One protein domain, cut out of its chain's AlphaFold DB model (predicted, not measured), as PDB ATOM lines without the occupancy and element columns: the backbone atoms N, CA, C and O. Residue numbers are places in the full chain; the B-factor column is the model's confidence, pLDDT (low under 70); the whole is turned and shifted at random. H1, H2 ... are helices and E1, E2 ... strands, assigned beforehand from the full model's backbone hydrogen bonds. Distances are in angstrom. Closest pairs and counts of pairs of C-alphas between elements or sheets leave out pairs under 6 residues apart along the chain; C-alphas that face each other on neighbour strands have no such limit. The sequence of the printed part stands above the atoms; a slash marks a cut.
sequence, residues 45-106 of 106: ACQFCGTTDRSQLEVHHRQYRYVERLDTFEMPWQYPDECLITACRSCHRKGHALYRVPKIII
ATOM      1  N   ALA A  45     -94.081 221.923 -34.470       98.75
ATOM      2  CA  ALA A  45     -93.053 222.273 -35.434       98.75
ATOM      3  C   ALA A  45     -92.102 223.324 -34.860       98.75
ATOM      4  O   ALA A  45     -92.498 224.246 -34.141       98.75
ATOM      5  N   CYS A  46     -90.823 223.210 -35.209       98.75
ATOM      6  CA  CYS A  46     -89.861 224.275 -34.964       98.75
ATOM      7  C   CYS A  46     -90.291 225.539 -35.715       98.75
ATOM      8  O   CYS A  46     -90.362 225.529 -36.943       98.75
ATOM      9  N   GLN A  47     -90.462 226.649 -35.000       98.69
ATOM     10  CA  GLN A  47     -90.913 227.914 -35.588       98.69
ATOM     11  C   GLN A  47     -89.834 228.636 -36.417       98.69
ATOM     12  O   GLN A  47     -90.097 229.679 -37.005       98.69
ATOM     13  N   PHE A  48     -88.617 228.088 -36.483       98.12
ATOM     14  CA  PHE A  48     -87.501 228.668 -37.240       98.12
ATOM     15  C   PHE A  48     -87.159 227.901 -38.518       98.12
ATOM     16  O   PHE A  48     -86.783 228.512 -39.512       98.12
ATOM     17  N   CYS A  49     -87.243 226.567 -38.498       98.31
ATOM     18  CA  CYS A  49     -86.890 225.732 -39.653       98.31
ATOM     19  C   CYS A  49     -87.996 224.772 -40.100       98.31
ATOM     20  O   CYS A  49     -87.798 224.041 -41.064       98.31
ATOM     21  N   GLY A  50     -89.127 224.723 -39.394       98.56
ATOM     22  CA  GLY A  50     -90.275 223.897 -39.761       98.56
ATOM     23  C   GLY A  50     -90.135 222.397 -39.490       98.56
ATOM     24  O   GLY A  50     -91.065 221.660 -39.791       98.56
ATOM     25  N   THR A  51     -89.021 221.908 -38.923       98.38
ATOM     26  CA  THR A  51     -88.912 220.472 -38.595       98.38
ATOM     27  C   THR A  51     -90.000 220.042 -37.611       98.38
ATOM     28  O   THR A  51     -90.268 220.742 -36.632       98.38
ATOM     29  N   THR A  52     -90.589 218.876 -37.868       98.44
ATOM     30  CA  THR A  52     -91.649 218.249 -37.065       98.44
ATOM     31  C   THR A  52     -91.158 217.017 -36.298       98.44
ATOM     32  O   THR A  52     -91.957 216.318 -35.674       98.44
ATOM     33  N   ASP A  53     -89.845 216.740 -36.306       98.00
ATOM     34  CA  ASP A  53     -89.257 215.685 -35.476       98.00
ATOM     35  C   ASP A  53     -89.402 216.054 -33.995       98.00
ATOM     36  O   ASP A  53     -88.609 216.810 -33.423       98.00
ATOM     37  N   ARG A  54     -90.433 215.484 -33.365       95.94
ATOM     38  CA  ARG A  54     -90.804 215.733 -31.968       95.94
ATOM     39  C   ARG A  54     -89.683 215.425 -30.984       95.94
ATOM     40  O   ARG A  54     -89.650 216.037 -29.919       95.94
ATOM     41  N   SER A  55     -88.759 214.520 -31.325       96.88
ATOM     42  CA  SER A  55     -87.617 214.203 -30.463       96.88
ATOM     43  C   SER A  55     -86.662 215.392 -30.316       96.88
ATOM     44  O   SER A  55     -85.957 215.497 -29.313       96.88
ATOM     45  N   GLN A  56     -86.662 216.316 -31.280       96.94
ATOM     46  CA  GLN A  56     -85.781 217.481 -31.311       96.94
ATOM     47  C   GLN A  56     -86.430 218.754 -30.761       96.94
ATOM     48  O   GLN A  56     -85.732 219.761 -30.661       96.94
ATOM     49  N   LEU A  57     -87.729 218.750 -30.450       98.19
ATOM     50  CA  LEU A  57     -88.461 219.968 -30.094       98.19
ATOM     51  C   LEU A  57     -88.330 220.334 -28.612       98.19
ATOM     52  O   LEU A  57     -88.663 219.563 -27.705       98.19
ATOM     53  N   GLU A  58     -87.928 221.578 -28.392       96.50
ATOM     54  CA  GLU A  58     -87.767 222.235 -27.101       96.50
ATOM     55  C   GLU A  58     -88.591 223.529 -27.078       96.50
ATOM     56  O   GLU A  58     -88.867 224.125 -28.120       96.50
ATOM     57  N   VAL A  59     -88.987 223.970 -25.882       96.75
ATOM     58  CA  VAL A  59     -89.621 225.280 -25.696       96.75
ATOM     59  C   VAL A  59     -88.563 226.248 -25.188       96.75
ATOM     60  O   VAL A  59     -88.018 226.068 -24.101       96.75
ATOM     61  N   HIS A  60     -88.285 227.270 -25.988       95.31
ATOM     62  CA  HIS A  60     -87.318 228.320 -25.711       95.31
ATOM     63  C   HIS A  60     -87.998 229.535 -25.065       95.31
ATOM     64  O   HIS A  60     -89.055 229.976 -25.524       95.31
ATOM     65  N   HIS A  61     -87.368 230.100 -24.032       93.94
ATOM     66  CA  HIS A  61     -87.779 231.365 -23.419       93.94
ATOM     67  C   HIS A  61     -87.146 232.534 -24.181       93.94
ATOM     68  O   HIS A  61     -85.927 232.666 -24.221       93.94
ATOM     69  N   ARG A  62     -87.975 233.407 -24.762       93.75
ATOM     70  CA  ARG A  62     -87.538 234.592 -25.523       93.75
ATOM     71  C   ARG A  62     -87.105 235.757 -24.635       93.75
ATOM     72  O   ARG A  62     -86.486 236.692 -25.132       93.75
ATOM     73  N   GLN A  63     -87.450 235.708 -23.354       91.50
ATOM     74  CA  GLN A  63     -87.025 236.645 -22.319       91.50
ATOM     75  C   GLN A  63     -87.103 235.961 -20.952       91.50
ATOM     76  O   GLN A  63     -87.946 235.082 -20.760       91.50
ATOM     77  N   TYR A  64     -86.275 236.393 -20.006       91.25
ATOM     78  CA  TYR A  64     -86.368 236.012 -18.596       91.25
ATOM     79  C   TYR A  64     -87.005 237.139 -17.783       91.25
ATOM     80  O   TYR A  64     -86.689 238.309 -17.996       91.25
ATOM     81  N   ARG A  65     -87.900 236.787 -16.858       91.19
ATOM     82  CA  ARG A  65     -88.665 237.717 -16.018       91.19
ATOM     83  C   ARG A  65     -88.201 237.587 -14.573       91.19
ATOM     84  O   ARG A  65     -88.412 236.544 -13.958       91.19
ATOM     85  N   TYR A  66     -87.520 238.612 -14.074       91.12
ATOM     86  CA  TYR A  66     -86.984 238.668 -12.718       91.12
ATOM     87  C   TYR A  66     -87.894 239.523 -11.834       91.12
ATOM     88  O   TYR A  66     -88.137 240.684 -12.147       91.12
ATOM     89  N   VAL A  67     -88.402 238.928 -10.760       90.88
ATOM     90  CA  VAL A  67     -89.333 239.528  -9.804       90.88
ATOM     91  C   VAL A  67     -88.528 240.181  -8.684       90.88
ATOM     92  O   VAL A  67     -88.084 239.493  -7.762       90.88
ATOM     93  N   GLU A  68     -88.361 241.504  -8.742       92.94
ATOM     94  CA  GLU A  68     -87.434 242.231  -7.855       92.94
ATOM     95  C   GLU A  68     -87.803 242.064  -6.377       92.94
ATOM     96  O   GLU A  68     -86.970 241.708  -5.546       92.94
ATOM     97  N   ARG A  69     -89.094 242.201  -6.056       94.38
ATOM     98  CA  ARG A  69     -89.611 242.080  -4.682       94.38
ATOM     99  C   ARG A  69     -89.401 240.700  -4.039       94.38
ATOM    100  O   ARG A  69     -89.584 240.571  -2.833       94.38
ATOM    101  N   LEU A  70     -89.147 239.660  -4.837       91.56
ATOM    102  CA  LEU A  70     -88.956 238.281  -4.374       91.56
ATOM    103  C   LEU A  70     -87.518 237.784  -4.582       91.56
ATOM    104  O   LEU A  70     -87.247 236.636  -4.237       91.56
ATOM    105  N   ASP A  71     -86.643 238.608  -5.167       90.31
ATOM    106  CA  ASP A  71     -85.275 238.241  -5.553       90.31
ATOM    107  C   ASP A  71     -85.211 236.892  -6.300       90.31
ATOM    108  O   ASP A  71     -84.454 235.981  -5.966       90.31
ATOM    109  N   THR A  72     -86.090 236.702  -7.291       89.00
ATOM    110  CA  THR A  72     -86.178 235.425  -8.016       89.00
ATOM    111  C   THR A  72     -86.730 235.573  -9.429       89.00
ATOM    112  O   THR A  72     -87.400 236.550  -9.754       89.00
ATOM    113  N   PHE A  73     -86.478 234.585 -10.287       89.44
ATOM    114  CA  PHE A  73     -87.108 234.506 -11.606       89.44
ATOM    115  C   PHE A  73     -88.501 233.883 -11.514       89.44
ATOM    116  O   PHE A  73     -88.747 233.001 -10.690       89.44
ATOM    117  N   GLU A  74     -89.407 234.292 -12.405       90.94
ATOM    118  CA  GLU A  74     -90.683 233.592 -12.578       90.94
ATOM    119  C   GLU A  74     -90.451 232.101 -12.861       90.94
ATOM    120  O   GLU A  74     -89.469 231.701 -13.498       90.94
ATOM    121  N   MET A  75     -91.381 231.266 -12.397       92.69
ATOM    122  CA  MET A  75     -91.374 229.833 -12.686       92.69
ATOM    123  C   MET A  75     -91.677 229.580 -14.171       92.69
ATOM    124  O   MET A  75     -92.429 230.349 -14.777       92.69
ATOM    125  N   PRO A  76     -91.211 228.463 -14.767       92.25
ATOM    126  CA  PRO A  76     -91.296 228.265 -16.220       92.25
ATOM    127  C   PRO A  76     -92.739 228.289 -16.751       92.25
ATOM    128  O   PRO A  76     -93.017 228.701 -17.875       92.25
ATOM    129  N   TRP A  77     -93.696 227.845 -15.931       95.06
ATOM    130  CA  TRP A  77     -95.120 227.817 -16.271       95.06
ATOM    131  C   TRP A  77     -95.843 229.162 -16.109       95.06
ATOM    132  O   TRP A  77     -96.967 229.290 -16.597       95.06
ATOM    133  N   GLN A  78     -95.222 230.146 -15.450       94.62
ATOM    134  CA  GLN A  78     -95.809 231.465 -15.182       94.62
ATOM    135  C   GLN A  78     -95.571 232.477 -16.306       94.62
ATOM    136  O   GLN A  78     -96.359 233.408 -16.441       94.62
ATOM    137  N   TYR A  79     -94.560 232.260 -17.152       93.38
ATOM    138  CA  TYR A  79     -94.284 233.124 -18.300       93.38
ATOM    139  C   TYR A  79     -95.510 233.254 -19.206       93.38
ATOM    140  O   TYR A  79     -96.143 232.237 -19.482       93.38
ATOM    141  N   PRO A  80     -95.836 234.437 -19.747       95.81
ATOM    142  CA  PRO A  80     -96.834 234.558 -20.809       95.81
ATOM    143  C   PRO A  80     -96.486 233.688 -22.030       95.81
ATOM    144  O   PRO A  80     -95.310 233.439 -22.306       95.81
ATOM    145  N   ASP A  81     -97.486 233.192 -22.761       97.12
ATOM    146  CA  ASP A  81     -97.256 232.246 -23.866       97.12
ATOM    147  C   ASP A  81     -96.425 232.882 -24.995       97.12
ATOM    148  O   ASP A  81     -95.588 232.214 -25.596       97.12
ATOM    149  N   GLU A  82     -96.584 234.179 -25.251       96.06
ATOM    150  CA  GLU A  82     -95.826 234.968 -26.230       96.06
ATOM    151  C   GLU A  82     -94.319 235.067 -25.926       96.06
ATOM    152  O   GLU A  82     -93.505 235.325 -26.823       96.06
ATOM    153  N   CYS A  83     -93.939 234.821 -24.669       95.81
ATOM    154  CA  CYS A  83     -92.547 234.751 -24.235       95.81
ATOM    155  C   CYS A  83     -91.917 233.381 -24.517       95.81
ATOM    156  O   CYS A  83     -90.722 233.210 -24.290       95.81
ATOM    157  N   LEU A  84     -92.694 232.411 -25.000       97.31
ATOM    158  CA  LEU A  84     -92.271 231.036 -25.236       97.31
ATOM    159  C   LEU A  84     -92.451 230.660 -26.705       97.31
ATOM    160  O   LEU A  84     -93.428 231.047 -27.349       97.31
ATOM    161  N   ILE A  85     -91.519 229.877 -27.240       98.31
ATOM    162  CA  ILE A  85     -91.555 229.441 -28.639       98.31
ATOM    163  C   ILE A  85     -90.966 228.043 -28.809       98.31
ATOM    164  O   ILE A  85     -89.972 227.697 -28.172       98.31
ATOM    165  N   THR A  86     -91.553 227.242 -29.689       98.75
ATOM    166  CA  THR A  86     -91.030 225.926 -30.054       98.75
ATOM    167  C   THR A  86     -89.852 226.066 -31.013       98.75
ATOM    168  O   THR A  86     -89.967 226.634 -32.102       98.75
ATOM    169  N   ALA A  87     -88.714 225.493 -30.639       98.44
ATOM    170  CA  ALA A  87     -87.505 225.433 -31.450       98.44
ATOM    171  C   ALA A  87     -86.942 224.009 -31.454       98.44
ATOM    172  O   ALA A  87     -87.023 223.297 -30.458       98.44
ATOM    173  N   CYS A  88     -86.334 223.579 -32.560       98.50
ATOM    174  CA  CYS A  88     -85.528 222.361 -32.528       98.50
ATOM    175  C   CYS A  88     -84.173 222.633 -31.861       98.50
ATOM    176  O   CYS A  88     -83.669 223.754 -31.959       98.50
ATOM    177  N   ARG A  89     -83.530 221.612 -31.280       96.81
ATOM    178  CA  ARG A  89     -82.214 221.731 -30.607       96.81
ATOM    179  C   ARG A  89     -81.175 222.520 -31.413       96.81
ATOM    180  O   ARG A  89     -80.430 223.328 -30.866       96.81
ATOM    181  N   SER A  90     -81.128 222.306 -32.732       97.62
ATOM    182  CA  SER A  90     -80.198 223.008 -33.629       97.62
ATOM    183  C   SER A  90     -80.499 224.508 -33.724       97.62
ATOM    184  O   SER A  90     -79.601 225.332 -33.535       97.62
ATOM    185  N   CYS A  91     -81.762 224.876 -33.964       98.06
ATOM    186  CA  CYS A  91     -82.183 226.279 -34.028       98.06
ATOM    187  C   CYS A  91     -82.074 226.959 -32.663       98.06
ATOM    188  O   CYS A  91     -81.616 228.095 -32.590       98.06
ATOM    189  N   HIS A  92     -82.420 226.244 -31.594       96.06
ATOM    190  CA  HIS A  92     -82.313 226.702 -30.216       96.06
ATOM    191  C   HIS A  92     -80.864 227.062 -29.854       96.06
ATOM    192  O   HIS A  92     -80.573 228.210 -29.513       96.06
ATOM    193  N   ARG A  93     -79.927 226.125 -30.049       94.69
ATOM    194  CA  ARG A  93     -78.495 226.351 -29.808       94.69
ATOM    195  C   ARG A  93     -77.927 227.460 -30.689       94.69
ATOM    196  O   ARG A  93     -77.151 228.284 -30.216       94.69
ATOM    197  N   LYS A  94     -78.310 227.507 -31.972       95.25
ATOM    198  CA  LYS A  94     -77.893 228.584 -32.883       95.25
ATOM    199  C   LYS A  94     -78.395 229.947 -32.398       95.25
ATOM    200  O   LYS A  94     -77.643 230.912 -32.463       95.25
ATOM    201  N   GLY A  95     -79.630 230.014 -31.900       92.62
ATOM    202  CA  GLY A  95     -80.205 231.208 -31.287       92.62
ATOM    203  C   GLY A  95     -79.359 231.700 -30.115       92.62
ATOM    204  O   GLY A  95     -78.885 232.830 -30.160       92.62
ATOM    205  N   HIS A  96     -79.076 230.831 -29.141       92.56
ATOM    206  CA  HIS A  96     -78.237 231.167 -27.981       92.56
ATOM    207  C   HIS A  96     -76.789 231.527 -28.341       92.56
ATOM    208  O   HIS A  96     -76.181 232.374 -27.690       92.56
ATOM    209  N   ALA A  97     -76.233 230.934 -29.401       92.56
ATOM    210  CA  ALA A  97     -74.897 231.282 -29.881       92.56
ATOM    211  C   ALA A  97     -74.829 232.685 -30.514       92.56
ATOM    212  O   ALA A  97     -73.768 233.306 -30.505       92.56
ATOM    213  N   LEU A  98     -75.933 233.169 -31.092       92.94
ATOM    214  CA  LEU A  98     -75.994 234.454 -31.797       92.94
ATOM    215  C   LEU A  98     -76.557 235.587 -30.935       92.94
ATOM    216  O   LEU A  98     -76.181 236.743 -31.126       92.94
ATOM    217  N   TYR A  99     -77.453 235.270 -30.003       91.00
ATOM    218  CA  TYR A  99     -78.226 236.248 -29.251       91.00
ATOM    219  C   TYR A  99     -78.291 235.871 -27.773       91.00
ATOM    220  O   TYR A  99     -78.479 234.711 -27.411       91.00
ATOM    221  N   ARG A 100     -78.190 236.882 -26.906       90.31
ATOM    222  CA  ARG A 100     -78.481 236.733 -25.476       90.31
ATOM    223  C   ARG A 100     -79.977 236.905 -25.245       90.31
ATOM    224  O   ARG A 100     -80.577 237.815 -25.814       90.31
ATOM    225  N   VAL A 101     -80.555 236.069 -24.388       90.00
ATOM    226  CA  VAL A 101     -81.953 236.219 -23.972       90.00
ATOM    227  C   VAL A 101     -82.055 237.445 -23.054       90.00
ATOM    228  O   VAL A 101     -81.323 237.516 -22.062       90.00
ATOM    229  N   PRO A 102     -82.904 238.440 -23.369       92.25
ATOM    230  CA  PRO A 102     -83.058 239.624 -22.536       92.25
ATOM    231  C   PRO A 102     -83.654 239.263 -21.174       92.25
ATOM    232  O   PRO A 102     -84.501 238.377 -21.056       92.25
ATOM    233  N   LYS A 103     -83.222 239.993 -20.147       92.31
ATOM    234  CA  LYS A 103     -83.737 239.896 -18.781       92.31
ATOM    235  C   LYS A 103     -84.541 241.156 -18.505       92.31
ATOM    236  O   LYS A 103     -84.006 242.251 -18.669       92.31
ATOM    237  N   ILE A 104     -85.800 240.997 -18.126       92.88
ATOM    238  CA  ILE A 104     -86.678 242.105 -17.757       92.88
ATOM    239  C   ILE A 104     -86.992 242.028 -16.268       92.88
ATOM    240  O   ILE A 104     -87.235 240.942 -15.739       92.88
ATOM    241  N   ILE A 105     -86.953 243.182 -15.610       92.81
ATOM    242  CA  ILE A 105     -87.331 243.328 -14.207       92.81
ATOM    243  C   ILE A 105     -88.830 243.614 -14.167       92.81
ATOM    244  O   ILE A 105     -89.318 244.439 -14.946       92.81
ATOM    245  N   ILE A 106     -89.541 242.897 -13.302       89.06
ATOM    246  CA  ILE A 106     -90.986 243.003 -13.089       89.06
ATOM    247  C   ILE A 106     -91.338 243.079 -11.602       89.06
ATOM    248  O   ILE A 106     -90.519 242.642 -10.756       89.06
TER     249      ILE A 106
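What this domain is: This is residues 45 to 106 of the 106 residues of an uncharacterized protein of Alistipes sp. CHKCI003 (UniProt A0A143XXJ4). Two small two-stranded sheets, E1 with E3 and E2 with E4, follow one another along an elongated body, E1 running on into E2 through a break of 2 residues at 44 degrees. The helix H1 packs beside E1, the unnamed stretch 45 to 56 loops at the far end of the E1 and E3 sheet, and residues 68 to 83 lead back from E2 to E3. The printed part has 62 residues, with four named strands and one named helix in the order E1, E2, E3, H1, E4; the class is mixed, helices and strands, with only 27 residues in named elements. E1 and E3 are antiparallel, E2 and E4 parallel. The whole is only just loose, close to compact, with a radius of gyration of the C-alphas of 13.0 A and spans of 40 by 23 by 16 A.

How they stand to each other: E1, residues 57 to 61, and E3, residues 84 to 88, are antiparallel neighbours at 143 degrees; N 58 and O 87 are within hydrogen-bond range at 2.8 A. E2, residues 64 to 67, and E4, residues 103 to 105, are parallel neighbours at 24 degrees, with N 104 and O 64 at 2.8 A. Residues 66 to 67 of E2 also make a short antiparallel pairing with residues 72 to 73. H1, residues 89 to 98, has its closest C-alphas to E1 at Leu 57 and Arg 89, 6.5 A apart. E3 and H1 are near each other, with 5 pairs of C-alphas within 10 A. E2 and H1 are apart. In H1 every O i to N i+4 pair is within hydrogen-bond range.

Where its parts are: E1 begins at C-alpha 57, (-88.461, 219.968, -30.094); E1 and E3 each measure 13.2 A, and H1 measures 14.2 A. E4 ends at C-alpha 105, (-87.331, 243.328, -14.207).

The domain as a whole: The C-alphas of Asp 53 and Arg 69 are the two farthest apart, at 40.6 A. The printed part has no cut, and E2 to E3 is a long link of 16 residues. No printed residue is under 70 in pLDDT.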